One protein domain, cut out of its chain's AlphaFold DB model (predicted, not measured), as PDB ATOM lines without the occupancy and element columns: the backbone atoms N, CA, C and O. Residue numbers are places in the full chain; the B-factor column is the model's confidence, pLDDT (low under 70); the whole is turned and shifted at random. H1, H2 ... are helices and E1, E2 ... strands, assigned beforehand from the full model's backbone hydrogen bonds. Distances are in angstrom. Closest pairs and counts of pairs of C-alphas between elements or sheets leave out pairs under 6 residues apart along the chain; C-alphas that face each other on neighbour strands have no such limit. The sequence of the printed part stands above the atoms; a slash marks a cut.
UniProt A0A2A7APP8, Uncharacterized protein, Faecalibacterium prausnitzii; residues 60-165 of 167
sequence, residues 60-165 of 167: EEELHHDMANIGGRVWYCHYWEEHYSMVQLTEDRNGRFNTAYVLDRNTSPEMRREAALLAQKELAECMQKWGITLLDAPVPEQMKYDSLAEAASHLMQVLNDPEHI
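This is residues 60 to 165 of the 167 residues of an uncharacterized protein of Faecalibacterium prausnitzii (UniProt A0A2A7APP8). The sheet E1 E2 E3 is the middle layer of three, with H2 and H3 side by side over one face and short H1 over the other. The printed part has 106 residues, with three named helices and three named strands in the order H1 E1 E2 E3 H2 H3 along the chain, the strands in a meander, each the antiparallel neighbour of the one before. The class is mixed; the whole is compact, with radius of gyration of the C-alphas 13.4 A and spans 38 by 34 by 25 A.

Find C-alpha 60 at (49.196, -29.811, 29.881); from there H1 runs to residue 69. E1, residues 73 to 80, bends by 63 degrees at Tyr 76; E2 is 85 to 91, E3 97 to 102. H2, 109 to 130, is 31.0 A long; H3, 148 to 160, ends at (51.995, -33.743, 52.119).

Look at hairpin E1 and E2 for N 78 and O 87, 2.9 A, and at hairpin E2 and E3 for N 88 and O 100, 2.8 A, within hydrogen-bond range. H2 and H3, a helical hairpin, touch, closest at C-alphas Ala 116 and Leu 159, 5.4 A. In H1, H2 and H3 every O i to N i+4 pair is within range.

Residues 131 to 147 form the long link. The printed part has no cut; no printed residue is under pLDDT 70.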
ATOM      1  N   GLU A  60      50.562 -29.994  29.393       94.25
ATOM      2  CA  GLU A  60      49.196 -29.811  29.881       94.25
ATOM      3  C   GLU A  60      48.183 -29.741  28.736       94.25
ATOM      4  O   GLU A  60      47.122 -30.356  28.828       94.25
ATOM      5  N   GLU A  61      48.482 -29.007  27.660       95.00
ATOM      6  CA  GLU A  61      47.608 -28.898  26.484       95.00
ATOM      7  C   GLU A  61      47.369 -30.263  25.838       95.00
ATOM      8  O   GLU A  61      46.226 -30.610  25.526       95.00
ATOM      9  N   GLU A  62      48.431 -31.055  25.708       94.94
ATOM     10  CA  GLU A  62      48.349 -32.431  25.233       94.94
ATOM     11  C   GLU A  62      47.453 -33.286  26.134       94.94
ATOM     12  O   GLU A  62      46.501 -33.899  25.649       94.94
ATOM     13  N   LEU A  63      47.673 -33.268  27.455       94.81
ATOM     14  CA  LEU A  63      46.850 -34.038  28.389       94.81
ATOM     15  C   LEU A  63      45.364 -33.653  28.289       94.81
ATOM     16  O   LEU A  63      44.487 -34.522  28.330       94.81
ATOM     17  N   HIS A  64      45.057 -32.362  28.140       95.88
ATOM     18  CA  HIS A  64      43.684 -31.902  27.922       95.88
ATOM     19  C   HIS A  64      43.105 -32.446  26.613       95.88
ATOM     20  O   HIS A  64      41.945 -32.872  26.596       95.88
ATOM     21  N   HIS A  65      43.892 -32.444  25.537       95.12
ATOM     22  CA  HIS A  65      43.490 -32.975  24.240       95.12
ATOM     23  C   HIS A  65      43.205 -34.482  24.307       95.12
ATOM     24  O   HIS A  65      42.130 -34.930  23.897       95.12
ATOM     25  N   ASP A  66      44.114 -35.254  24.896       94.69
ATOM     26  CA  ASP A  66      44.005 -36.707  25.015       94.69
ATOM     27  C   ASP A  66      42.818 -37.124  25.873       94.69
ATOM     28  O   ASP A  66      42.013 -37.974  25.477       94.69
ATOM     29  N   MET A  67      42.650 -36.473  27.029       96.56
ATOM     30  CA  MET A  67      41.503 -36.724  27.893       96.56
ATOM     31  C   MET A  67      40.192 -36.384  27.182       96.56
ATOM     32  O   MET A  67      39.248 -37.173  27.257       96.56
ATOM     33  N   ALA A  68      40.126 -35.271  26.446       96.38
ATOM     34  CA  ALA A  68      38.937 -34.911  25.676       96.38
ATOM     35  C   ALA A  68      38.623 -35.940  24.575       96.38
ATOM     36  O   ALA A  68      37.460 -36.322  24.410       96.38
ATOM     37  N   ASN A  69      39.639 -36.451  23.873       96.25
ATOM     38  CA  ASN A  69      39.482 -37.446  22.806       96.25
ATOM     39  C   ASN A  69      38.872 -38.766  23.298       96.25
ATOM     40  O   ASN A  69      38.109 -39.407  22.573       96.25
ATOM     41  N   ILE A  70      39.152 -39.164  24.542       95.44
ATOM     42  CA  ILE A  70      38.567 -40.369  25.151       95.44
ATOM     43  C   ILE A  70      37.257 -40.101  25.910       95.44
ATOM     44  O   ILE A  70      36.727 -41.012  26.554       95.44
ATOM     45  N   GLY A  71      36.722 -38.878  25.826       96.50
ATOM     46  CA  GLY A  71      35.495 -38.448  26.503       96.50
ATOM     47  C   GLY A  71      35.662 -38.178  27.999       96.50
ATOM     48  O   GLY A  71      34.676 -38.209  28.731       96.50
ATOM     49  N   GLY A  72      36.892 -37.975  28.461       97.00
ATOM     50  CA  GLY A  72      37.214 -37.572  29.821       97.00
ATOM     51  C   GLY A  72      37.529 -36.079  29.946       97.00
ATOM     52  O   GLY A  72      37.272 -35.278  29.046       97.00
ATOM     53  N   ARG A  73      38.078 -35.702  31.101       97.00
ATOM     54  CA  ARG A  73      38.400 -34.317  31.458       97.00
ATOM     55  C   ARG A  73      39.633 -34.254  32.353       97.00
ATOM     56  O   ARG A  73      39.821 -35.108  33.214       97.00
ATOM     57  N   VAL A  74      40.425 -33.201  32.201       97.50
ATOM     58  CA  VAL A  74      41.450 -32.815  33.179       97.50
ATOM     59  C   VAL A  74      40.833 -31.839  34.173       97.50
ATOM     60  O   VAL A  74      40.215 -30.850  33.778       97.50
ATOM     61  N   TRP A  75      40.958 -32.137  35.462       97.19
ATOM     62  CA  TRP A  75      40.518 -31.246  36.536       97.19
ATOM     63  C   TRP A  75      41.666 -30.372  37.016       97.19
ATOM     64  O   TRP A  75      41.507 -29.164  37.167       97.19
ATOM     65  N   TYR A  76      42.822 -30.983  37.234       97.25
ATOM     66  CA  TYR A  76      44.034 -30.300  37.647       97.25
ATOM     67  C   TYR A  76      45.226 -31.027  37.045       97.25
ATOM     68  O   TYR A  76      45.262 -32.256  37.060       97.25
ATOM     69  N   CYS A  77      46.184 -30.284  36.518       96.00
ATOM     70  CA  CYS A  77      47.482 -30.808  36.145       96.00
ATOM     71  C   CYS A  77      48.526 -29.711  36.303       96.00
ATOM     72  O   CYS A  77      48.193 -28.537  36.175       96.00
ATOM     73  N   HIS A  78      49.758 -30.116  36.577       94.62
ATOM     74  CA  HIS A  78      50.921 -29.248  36.499       94.62
ATOM     75  C   HIS A  78      52.113 -30.073  36.024       94.62
ATOM     76  O   HIS A  78      52.317 -31.193  36.514       94.62
ATOM     77  N   TYR A  79      52.892 -29.532  35.088       92.44
ATOM     78  CA  TYR A  79      54.136 -30.138  34.618       92.44
ATOM     79  C   TYR A  79      55.332 -29.226  34.906       92.44
ATOM     80  O   TYR A  79      55.361 -28.082  34.468       92.44
ATOM     81  N   TRP A  80      56.334 -29.752  35.611       91.69
ATOM     82  CA  TRP A  80      57.601 -29.057  35.847       91.69
ATOM     83  C   TRP A  80      58.624 -29.512  34.816       91.69
ATOM     84  O   TRP A  80      59.151 -30.626  34.913       91.69
ATOM     85  N   GLU A  81      58.912 -28.658  33.837       85.62
ATOM     86  CA  GLU A  81      59.835 -28.966  32.741       85.62
ATOM     87  C   GLU A  81      61.278 -29.136  33.225       85.62
ATOM     88  O   GLU A  81      61.995 -30.006  32.735       85.62
ATOM     89  N   GLU A  82      61.697 -28.369  34.234       87.00
ATOM     90  CA  GLU A  82      63.078 -28.358  34.729       87.00
ATOM     91  C   GLU A  82      63.503 -29.701  35.323       87.00
ATOM     92  O   GLU A  82      64.691 -30.033  35.360       87.00
ATOM     93  N   HIS A  83      62.535 -30.461  35.831       86.44
ATOM     94  CA  HIS A  83      62.784 -31.713  36.526       86.44
ATOM     95  C   HIS A  83      61.751 -32.800  36.229       86.44
ATOM     96  O   HIS A  83      61.518 -33.683  37.057       86.44
ATOM     97  N   TYR A  84      61.123 -32.735  35.054       84.50
ATOM     98  CA  TYR A  84      60.258 -33.774  34.482       84.50
ATOM     99  C   TYR A  84      59.241 -34.363  35.460       84.50
ATOM    100  O   TYR A  84      58.972 -35.566  35.467       84.50
ATOM    101  N   SER A  85      58.728 -33.522  36.348       88.62
ATOM    102  CA  SER A  85      57.772 -33.933  37.364       88.62
ATOM    103  C   SER A  85      56.381 -33.552  36.913       88.62
ATOM    104  O   SER A  85      56.204 -32.601  36.154       88.62
ATOM    105  N   MET A  86      55.388 -34.286  37.387       92.88
ATOM    106  CA  MET A  86      54.004 -33.993  37.070       92.88
ATOM    107  C   MET A  86      53.094 -34.302  38.238       92.88
ATOM    108  O   MET A  86      53.366 -35.173  39.066       92.88
ATOM    109  N   VAL A  87      51.960 -33.631  38.244       95.00
ATOM    110  CA  VAL A  87      50.814 -33.980  39.065       95.00
ATOM    111  C   VAL A  87      49.577 -33.834  38.197       95.00
ATOM    112  O   VAL A  87      49.481 -32.888  37.423       95.00
ATOM    113  N   GLN A  88      48.639 -34.769  38.294       96.25
ATOM    114  CA  GLN A  88      47.393 -34.716  37.545       96.25
ATOM    115  C   GLN A  88      46.232 -35.361  38.297       96.25
ATOM    116  O   GLN A  88      46.382 -36.351  39.016       96.25
ATOM    117  N   LEU A  89      45.055 -34.800  38.059       97.81
ATOM    118  CA  LEU A  89      43.748 -35.257  38.490       97.81
ATOM    119  C   LEU A  89      42.833 -35.221  37.267       97.81
ATOM    120  O   LEU A  89      42.530 -34.152  36.731       97.81
ATOM    121  N   THR A  90      42.398 -36.391  36.816       98.06
ATOM    122  CA  THR A  90      41.586 -36.550  35.606       98.06
ATOM    123  C   THR A  90      40.299 -37.304  35.903       98.06
ATOM    124  O   THR A  90      40.190 -38.014  36.896       98.06
ATOM    125  N   GLU A  91      39.307 -37.151  35.038       98.12
ATOM    126  CA  GLU A  91      38.026 -37.853  35.073       98.12
ATOM    127  C   GLU A  91      37.865 -38.631  33.768       98.12
ATOM    128  O   GLU A  91      38.038 -38.077  32.682       98.12
ATOM    129  N   ASP A  92      37.571 -39.928  33.855       96.81
ATOM    130  CA  ASP A  92      37.320 -40.761  32.682       96.81
ATOM    131  C   ASP A  92      35.881 -40.593  32.156       96.81
ATOM    132  O   ASP A  92      35.007 -40.042  32.820       96.81
ATOM    133  N   ARG A  93      35.599 -41.124  30.962       96.56
ATOM    134  CA  ARG A  93      34.259 -41.088  30.339       96.56
ATOM    135  C   ARG A  93      33.108 -41.685  31.159       96.56
ATOM    136  O   ARG A  93      31.954 -41.523  30.777       96.56
ATOM    137  N   ASN A  94      33.400 -42.428  32.226       96.19
ATOM    138  CA  ASN A  94      32.399 -42.993  33.131       96.19
ATOM    139  C   ASN A  94      32.242 -42.155  34.412       96.19
ATOM    140  O   ASN A  94      31.552 -42.599  35.327       96.19
ATOM    141  N   GLY A  95      32.892 -40.993  34.499       96.00
ATOM    142  CA  GLY A  95      32.861 -40.117  35.669       96.00
ATOM    143  C   GLY A  95      33.743 -40.583  36.828       96.00
ATOM    144  O   GLY A  95      33.563 -40.112  37.946       96.00
ATOM    145  N   ARG A  96      34.671 -41.529  36.603       97.56
ATOM    146  CA  ARG A  96      35.623 -41.954  37.644       97.56
ATOM    147  C   ARG A  96      36.879 -41.107  37.609       97.56
ATOM    148  O   ARG A  96      37.421 -40.850  36.533       97.56
ATOM    149  N   PHE A  97      37.374 -40.760  38.788       98.00
ATOM    150  CA  PHE A  97      38.524 -39.881  38.945       98.00
ATOM    151  C   PHE A  97      39.812 -40.687  39.069       98.00
ATOM    152  O   PHE A  97      39.832 -41.727  39.720       98.00
ATOM    153  N   ASN A  98      40.894 -40.211  38.467       96.69
ATOM    154  CA  ASN A  98      42.217 -40.811  38.572       96.69
ATOM    155  C   ASN A  98      43.211 -39.736  38.991       96.69
ATOM    156  O   ASN A  98      43.113 -38.586  38.563       96.69
ATOM    157  N   THR A  99      44.191 -40.132  39.787       96.25
ATOM    158  CA  THR A  99      45.326 -39.293  40.159       96.25
ATOM    159  C   THR A  99      46.595 -39.915  39.614       96.25
ATOM    160  O   THR A  99      46.770 -41.128  39.712       96.25
ATOM    161  N   ALA A 100      47.499 -39.104  39.079       93.31
ATOM    162  CA  ALA A 100      48.874 -39.531  38.858       93.31
ATOM    163  C   ALA A 100      49.825 -38.422  39.290       93.31
ATOM    164  O   ALA A 100      49.501 -37.239  39.201       93.31
ATOM    165  N   TYR A 101      50.985 -38.811  39.794       92.12
ATOM    166  CA  TYR A 101      51.981 -37.882  40.291       92.12
ATOM    167  C   TYR A 101      53.361 -38.521  40.184       92.12
ATOM    168  O   TYR A 101      53.538 -39.707  40.457       92.12
ATOM    169  N   VAL A 102      54.342 -37.727  39.785       90.00
ATOM    170  CA  VAL A 102      55.751 -38.106  39.716       90.00
ATOM    171  C   VAL A 102      56.544 -36.889  40.149       90.00
ATOM    172  O   VAL A 102      56.461 -35.851  39.502       90.00
ATOM    173  N   LEU A 103      57.321 -37.012  41.222       88.31
ATOM    174  CA  LEU A 103      58.337 -36.027  41.580       88.31
ATOM    175  C   LEU A 103      59.710 -36.669  41.380       88.31
ATOM    176  O   LEU A 103      60.043 -37.639  42.065       88.31
ATOM    177  N   ASP A 104      60.498 -36.169  40.428       83.62
ATOM    178  CA  ASP A 104      61.750 -36.809  40.011       83.62
ATOM    179  C   ASP A 104      62.709 -36.935  41.204       83.62
ATOM    180  O   ASP A 104      63.058 -35.964  41.883       83.62
ATOM    181  N   ARG A 105      63.149 -38.166  41.483       71.88
ATOM    182  CA  ARG A 105      64.051 -38.463  42.602       71.88
ATOM    183  C   ARG A 105      65.457 -37.907  42.408       71.88
ATOM    184  O   ARG A 105      66.175 -37.745  43.392       71.88
ATOM    185  N   ASN A 106      65.844 -37.615  41.169       80.31
ATOM    186  CA  ASN A 106      67.137 -37.014  40.848       80.31
ATOM    187  C   ASN A 106      67.191 -35.525  41.218       80.31
ATOM    188  O   ASN A 106      68.277 -34.948  41.256       80.31
ATOM    189  N   THR A 107      66.045 -34.905  41.526       82.56
ATOM    190  CA  THR A 107      66.016 -33.562  42.112       82.56
ATOM    191  C   THR A 107      66.537 -33.560  43.542       82.56
ATOM    192  O   THR A 107      66.478 -34.567  44.262       82.56
ATOM    193  N   SER A 108      67.025 -32.400  43.986       89.19
ATOM    194  CA  SER A 108      67.343 -32.218  45.396       89.19
ATOM    195  C   SER A 108      66.066 -32.373  46.245       89.19
ATOM    196  O   SER A 108      64.975 -32.009  45.797       89.19
ATOM    197  N   PRO A 109      66.169 -32.872  47.492       89.38
ATOM    198  CA  PRO A 109      65.023 -32.919  48.404       89.38
ATOM    199  C   PRO A 109      64.346 -31.553  48.604       89.38
ATOM    200  O   PRO A 109      63.151 -31.487  48.864       89.38
ATOM    201  N   GLU A 110      65.099 -30.457  48.477       91.00
ATOM    202  CA  GLU A 110      64.575 -29.090  48.544       91.00
ATOM    203  C   GLU A 110      63.673 -28.768  47.348       91.00
ATOM    204  O   GLU A 110      62.502 -28.464  47.555       91.00
ATOM    205  N   MET A 111      64.161 -28.956  46.116       90.75
ATOM    206  CA  MET A 111      63.366 -28.735  44.897       90.75
ATOM    207  C   MET A 111      62.101 -29.599  44.880       90.75
ATOM    208  O   MET A 111      61.021 -29.125  44.537       90.75
ATOM    209  N   ARG A 112      62.207 -30.863  45.313       91.00
ATOM    210  CA  ARG A 112      61.053 -31.763  45.427       91.00
ATOM    211  C   ARG A 112      59.982 -31.209  46.365       91.00
ATOM    212  O   ARG A 112      58.795 -31.262  46.044       91.00
ATOM    213  N   ARG A 113      60.389 -30.697  47.529       91.88
ATOM    214  CA  ARG A 113      59.463 -30.095  48.498       91.88
ATOM    215  C   ARG A 113      58.849 -28.817  47.957       91.88
ATOM    216  O   ARG A 113      57.660 -28.612  48.158       91.88
ATOM    217  N   GLU A 114      59.621 -27.986  47.267       93.56
ATOM    218  CA  GLU A 114      59.107 -26.769  46.634       93.56
ATOM    219  C   GLU A 114      58.045 -27.086  45.574       93.56
ATOM    220  O   GLU A 114      56.963 -26.498  45.611       93.56
ATOM    221  N   ALA A 115      58.298 -28.068  44.702       93.81
ATOM    222  CA  ALA A 115      57.323 -28.527  43.713       93.81
ATOM    223  C   ALA A 115      56.043 -29.058  44.379       93.81
ATOM    224  O   ALA A 115      54.935 -28.678  44.003       93.81
ATOM    225  N   ALA A 116      56.183 -29.877  45.427       94.88
ATOM    226  CA  ALA A 116      55.040 -30.387  46.180       94.88
ATOM    227  C   ALA A 116      54.236 -29.265  46.861       94.88
ATOM    228  O   ALA A 116      53.010 -29.259  46.778       94.88
ATOM    229  N   LEU A 117      54.904 -28.291  47.487       95.81
ATOM    230  CA  LEU A 117      54.265 -27.136  48.128       95.81
ATOM    231  C   LEU A 117      53.503 -26.268  47.118       95.81
ATOM    232  O   LEU A 117      52.393 -25.814  47.408       95.81
ATOM    233  N   LEU A 118      54.077 -26.043  45.933       96.00
ATOM    234  CA  LEU A 118      53.390 -25.336  44.854       96.00
ATOM    235  C   LEU A 118      52.129 -26.100  44.437       96.00
ATOM    236  O   LEU A 118      51.040 -25.525  44.430       96.00
ATOM    237  N   ALA A 119      52.263 -27.407  44.201       96.12
ATOM    238  CA  ALA A 119      51.155 -28.266  43.809       96.12
ATOM    239  C   ALA A 119      50.024 -28.292  44.848       96.12
ATOM    240  O   ALA A 119      48.848 -28.259  44.497       96.12
ATOM    241  N   GLN A 120      50.366 -28.324  46.140       96.75
ATOM    242  CA  GLN A 120      49.393 -28.250  47.233       96.75
ATOM    243  C   GLN A 120      48.608 -26.945  47.192       96.75
ATOM    244  O   GLN A 120      47.387 -26.950  47.347       96.75
ATOM    245  N   LYS A 121      49.304 -25.820  46.995       97.31
ATOM    246  CA  LYS A 121      48.674 -24.503  46.950       97.31
ATOM    247  C   LYS A 121      47.721 -24.394  45.760       97.31
ATOM    248  O   LYS A 121      46.572 -23.996  45.945       97.31
ATOM    249  N   GLU A 122      48.171 -24.775  44.568       97.25
ATOM    250  CA  GLU A 122      47.347 -24.741  43.354       97.25
ATOM    251  C   GLU A 122      46.141 -25.681  43.467       97.25
ATOM    252  O   GLU A 122      45.007 -25.276  43.194       97.25
ATOM    253  N   LEU A 123      46.352 -26.905  43.963       97.19
ATOM    254  CA  LEU A 123      45.272 -27.858  44.202       97.19
ATOM    255  C   LEU A 123      44.262 -27.313  45.219       97.19
ATOM    256  O   LEU A 123      43.060 -27.425  44.989       97.19
ATOM    257  N   ALA A 124      44.708 -26.679  46.308       96.31
ATOM    258  CA  ALA A 124      43.817 -26.077  47.298       96.31
ATOM    259  C   ALA A 124      42.961 -24.940  46.705       96.31
ATOM    260  O   ALA A 124      41.757 -24.869  46.969       96.31
ATOM    261  N   GLU A 125      43.545 -24.082  45.864       96.94
ATOM    262  CA  GLU A 125      42.804 -23.044  45.134       96.94
ATOM    263  C   GLU A 125      41.784 -23.654  44.158       96.94
ATOM    264  O   GLU A 125      40.653 -23.171  44.043       96.94
ATOM    265  N   CYS A 126      42.147 -24.740  43.472       96.31
ATOM    266  CA  CYS A 126      41.237 -25.487  42.610       96.31
ATOM    267  C   CYS A 126      40.080 -26.123  43.396       96.31
ATOM    268  O   CYS A 126      38.920 -25.946  43.024       96.31
ATOM    269  N   MET A 127      40.359 -26.780  44.523       96.44
ATOM    270  CA  MET A 127      39.339 -27.371  45.392       96.44
ATOM    271  C   MET A 127      38.326 -26.335  45.886       96.44
ATOM    272  O   MET A 127      37.122 -26.604  45.891       96.44
ATOM    273  N   GLN A 128      38.790 -25.129  46.228       96.44
ATOM    274  CA  GLN A 128      37.910 -24.022  46.592       96.44
ATOM    275  C   GLN A 128      36.966 -23.647  45.441       96.44
ATOM    276  O   GLN A 128      35.771 -23.455  45.669       96.44
ATOM    277  N   LYS A 129      37.473 -23.577  44.200       97.06
ATOM    278  CA  LYS A 129      36.657 -23.303  43.001       97.06
ATOM    279  C   LYS A 129      35.647 -24.420  42.726       97.06
ATOM    280  O   LYS A 129      34.540 -24.133  42.278       97.06
ATOM    281  N   TRP A 130      36.007 -25.672  43.005       96.31
ATOM    282  CA  TRP A 130      35.111 -26.824  42.867       96.31
ATOM    283  C   TRP A 130      34.107 -26.957  44.020       96.31
ATOM    284  O   TRP A 130      33.168 -27.741  43.917       96.31
ATOM    285  N   GLY A 131      34.283 -26.200  45.110       96.56
ATOM    286  CA  GLY A 131      33.420 -26.261  46.288       96.56
ATOM    287  C   GLY A 131      33.558 -27.563  47.080       96.56
ATOM    288  O   GLY A 131      32.593 -27.985  47.716       96.56
ATOM    289  N   ILE A 132      34.728 -28.206  47.031       94.75
ATOM    290  CA  ILE A 132      34.998 -29.460  47.744       94.75
ATOM    291  C   ILE A 132      35.955 -29.236  48.914       94.75
ATOM    292  O   ILE A 132      36.842 -28.383  48.866       94.75
ATOM    293  N   THR A 133      35.791 -30.033  49.963       93.44
ATOM    294  CA  THR A 133      36.675 -30.052  51.132       93.44
ATOM    295  C   THR A 133      37.444 -31.362  51.189       93.44
ATOM    296  O   THR A 133      36.973 -32.385  50.688       93.44
ATOM    297  N   LEU A 134      38.618 -31.334  51.822       94.31
ATOM    298  CA  LEU A 134      39.359 -32.556  52.127       94.31
ATOM    299  C   LEU A 134      38.526 -33.469  53.031       94.31
ATOM    300  O   LEU A 134      37.763 -32.993  53.874       94.31
ATOM    301  N   LEU A 135      38.690 -34.775  52.850       94.94
ATOM    302  CA  LEU A 135      38.118 -35.771  53.743       94.94
ATOM    303  C   LEU A 135      38.899 -35.817  55.063       94.94
ATOM    304  O   LEU A 135      40.127 -35.743  55.069       94.94
ATOM    305  N   ASP A 136      38.181 -35.999  56.173       90.31
ATOM    306  CA  ASP A 136      38.774 -36.072  57.518       90.31
ATOM    307  C   ASP A 136      39.618 -37.343  57.735       90.31
ATOM    308  O   ASP A 136      40.448 -37.402  58.642       90.31
ATOM    309  N   ALA A 137      39.396 -38.378  56.919       93.69
ATOM    310  CA  ALA A 137      40.086 -39.658  57.003       93.69
ATOM    311  C   ALA A 137      41.129 -39.824  55.878       93.69
ATOM    312  O   ALA A 137      40.914 -39.342  54.761       93.69
ATOM    313  N   PRO A 138      42.233 -40.558  56.133       93.62
ATOM    314  CA  PRO A 138      43.162 -40.980  55.090       93.62
ATOM    315  C   PRO A 138      42.444 -41.710  53.949       93.62
ATOM    316  O   PRO A 138      41.620 -42.591  54.197       93.62
ATOM    317  N   VAL A 139      42.775 -41.357  52.708       95.88
ATOM    318  CA  VAL A 139      42.213 -41.967  51.502       95.88
ATOM    319  C   VAL A 139      43.251 -42.936  50.938       95.88
ATOM    320  O   VAL A 139      44.360 -42.511  50.602       95.88
ATOM    321  N   PRO A 140      42.938 -44.239  50.834       93.94
ATOM    322  CA  PRO A 140      43.888 -45.212  50.315       93.94
ATOM    323  C   PRO A 140      44.197 -44.957  48.835       93.94
ATOM    324  O   PRO A 140      43.360 -44.440  48.088       93.94
ATOM    325  N   GLU A 141      45.391 -45.365  48.409       93.25
ATOM    326  CA  GLU A 141      45.765 -45.382  46.995       93.25
ATOM    327  C   GLU A 141      44.863 -46.356  46.231       93.25
ATOM    328  O   GLU A 141      44.676 -47.512  46.624       93.25
ATOM    329  N   GLN A 142      44.267 -45.870  45.147       93.19
ATOM    330  CA  GLN A 142      43.399 -46.637  44.267       93.19
ATOM    331  C   GLN A 142      43.692 -46.248  42.825       93.19
ATOM    332  O   GLN A 142      44.031 -45.106  42.531       93.19
ATOM    333  N   MET A 143      43.492 -47.189  41.899       92.12
ATOM    334  CA  MET A 143      43.630 -46.882  40.474       92.12
ATOM    335  C   MET A 143      42.618 -45.816  40.030       92.12
ATOM    336  O   MET A 143      42.928 -45.010  39.159       92.12
ATOM    337  N   LYS A 144      41.407 -45.850  40.607       95.94
ATOM    338  CA  LYS A 144      40.300 -44.933  40.322       95.94
ATOM    339  C   LYS A 144      39.502 -44.653  41.593       95.94
ATOM    340  O   LYS A 144      39.366 -45.549  42.419       95.94
ATOM    341  N   TYR A 145      38.924 -43.465  41.680       97.38
ATOM    342  CA  TYR A 145      38.075 -42.996  42.772       97.38
ATOM    343  C   TYR A 145      36.650 -42.733  42.286       97.38
ATOM    344  O   TYR A 145      36.437 -42.332  41.134       97.38
ATOM    345  N   ASP A 146      35.681 -42.918  43.184       95.94
ATOM    346  CA  ASP A 146      34.256 -42.732  42.897       95.94
ATOM    347  C   ASP A 146      33.818 -41.265  43.028       95.94
ATOM    348  O   ASP A 146      32.750 -40.883  42.547       95.94
ATOM    349  N   SER A 147      34.644 -40.415  43.647       96.50
ATOM    350  CA  SER A 147      34.359 -38.991  43.793       96.50
ATOM    351  C   SER A 147      35.589 -38.097  43.627       96.50
ATOM    352  O   SER A 147      36.720 -38.467  43.950       96.50
ATOM    353  N   LEU A 148      35.342 -36.860  43.180       97.19
ATOM    354  CA  LEU A 148      36.371 -35.825  43.066       97.19
ATOM    355  C   LEU A 148      37.005 -35.500  44.429       97.19
ATOM    356  O   LEU A 148      38.203 -35.247  44.504       97.19
ATOM    357  N   ALA A 149      36.213 -35.527  45.508       97.00
ATOM    358  CA  ALA A 149      36.682 -35.245  46.865       97.00
ATOM    359  C   ALA A 149      37.672 -36.303  47.371       97.00
ATOM    360  O   ALA A 149      38.689 -35.940  47.961       97.00
ATOM    361  N   GLU A 150      37.415 -37.588  47.114       97.31
ATOM    362  CA  GLU A 150      38.355 -38.665  47.446       97.31
ATOM    363  C   GLU A 150      39.659 -38.517  46.668       97.31
ATOM    364  O   GLU A 150      40.729 -38.515  47.275       97.31
ATOM    365  N   ALA A 151      39.573 -38.316  45.352       97.56
ATOM    366  CA  ALA A 151      40.747 -38.195  44.496       97.56
ATOM    367  C   ALA A 151      41.607 -36.971  44.860       97.56
ATOM    368  O   ALA A 151      42.818 -37.090  45.033       97.56
ATOM    369  N   ALA A 152      40.988 -35.801  45.054       97.44
ATOM    370  CA  ALA A 152      41.700 -34.596  45.479       97.44
ATOM    371  C   ALA A 152      42.305 -34.748  46.886       97.44
ATOM    372  O   ALA A 152      43.428 -34.304  47.124       97.44
ATOM    373  N   SER A 153      41.599 -35.415  47.808       96.94
ATOM    374  CA  SER A 153      42.117 -35.684  49.154       96.94
ATOM    375  C   SER A 153      43.307 -36.631  49.133       96.94
ATOM    376  O   SER A 153      44.291 -36.371  49.821       96.94
ATOM    377  N   HIS A 154      43.250 -37.691  48.327       96.44
ATOM    378  CA  HIS A 154      44.375 -38.601  48.149       96.44
ATOM    379  C   HIS A 154      45.590 -37.875  47.560       96.44
ATOM    380  O   HIS A 154      46.687 -37.963  48.105       96.44
ATOM    381  N   LEU A 155      45.389 -37.079  46.506       96.38
ATOM    382  CA  LEU A 155      46.468 -36.311  45.886       96.38
ATOM    383  C   LEU A 155      47.111 -35.325  46.872       96.38
ATOM    384  O   LEU A 155      48.332 -35.239  46.954       96.38
ATOM    385  N   MET A 156      46.305 -34.632  47.681       96.31
ATOM    386  CA  MET A 156      46.811 -33.761  48.744       96.31
ATOM    387  C   MET A 156      47.611 -34.544  49.800       96.31
ATOM    388  O   MET A 156      48.660 -34.080  50.242       96.31
ATOM    389  N   GLN A 157      47.148 -35.735  50.200       95.00
ATOM    390  CA  GLN A 157      47.848 -36.600  51.160       95.00
ATOM    391  C   GLN A 157      49.216 -37.038  50.646       95.00
ATOM    392  O   GLN A 157      50.189 -36.986  51.392       95.00
ATOM    393  N   VAL A 158      49.295 -37.410  49.373       93.69
ATOM    394  CA  VAL A 158      50.547 -37.748  48.696       93.69
ATOM    395  C   VAL A 158      51.506 -36.558  48.694       93.69
ATOM    396  O   VAL A 158      52.670 -36.688  49.063       93.69
ATOM    397  N   LEU A 159      51.014 -35.374  48.325       94.50
ATOM    398  CA  LEU A 159      51.838 -34.170  48.270       94.50
ATOM    399  C   LEU A 159      52.302 -33.702  49.657       94.50
ATOM    400  O   LEU A 159      53.318 -33.022  49.746       94.50
ATOM    401  N   ASN A 160      51.582 -34.035  50.737       94.44
ATOM    402  CA  ASN A 160      51.995 -33.743  52.119       94.44
ATOM    403  C   ASN A 160      53.253 -34.501  52.550       94.44
ATOM    404  O   ASN A 160      53.923 -34.061  53.485       94.44
ATOM    405  N   ASP A 161      53.578 -35.606  51.880       91.56
ATOM    406  CA  ASP A 161      54.757 -36.408  52.182       91.56
ATOM    407  C   ASP A 161      55.556 -36.744  50.911       91.56
ATOM    408  O   ASP A 161      55.641 -37.899  50.478       91.56
ATOM    409  N   PRO A 162      56.155 -35.725  50.266       88.69
ATOM    410  CA  PRO A 162      56.707 -35.869  48.926       88.69
ATOM    411  C   PRO A 162      57.950 -36.764  48.868       88.69
ATOM    412  O   PRO A 162      58.332 -37.205  47.789       88.69
ATOM    413  N   GLU A 163      58.584 -37.073  50.002       84.88
ATOM    414  CA  GLU A 163      59.720 -38.005  50.051       84.88
ATOM    415  C   GLU A 163      59.299 -39.460  49.814       84.88
ATOM    416  O   GLU A 163      60.123 -40.288  49.420       84.88
ATOM    417  N   HIS A 164      58.019 -39.774  50.026       83.00
ATOM    418  CA  HIS A 164      57.442 -41.085  49.748       83.00
ATOM    419  C   HIS A 164      56.916 -41.212  48.312       83.00
ATOM    420  O   HIS A 164      56.497 -42.299  47.910       83.00
ATOM    421  N   ILE A 165      56.987 -40.141  47.513       80.94
ATOM    422  CA  ILE A 165      56.639 -40.180  46.095       80.94
ATOM    423  C   ILE A 165      57.765 -40.862  45.329       80.94
ATOM    424  O   ILE A 165      58.839 -40.314  45.078       80.94
TER     425      ILE A 165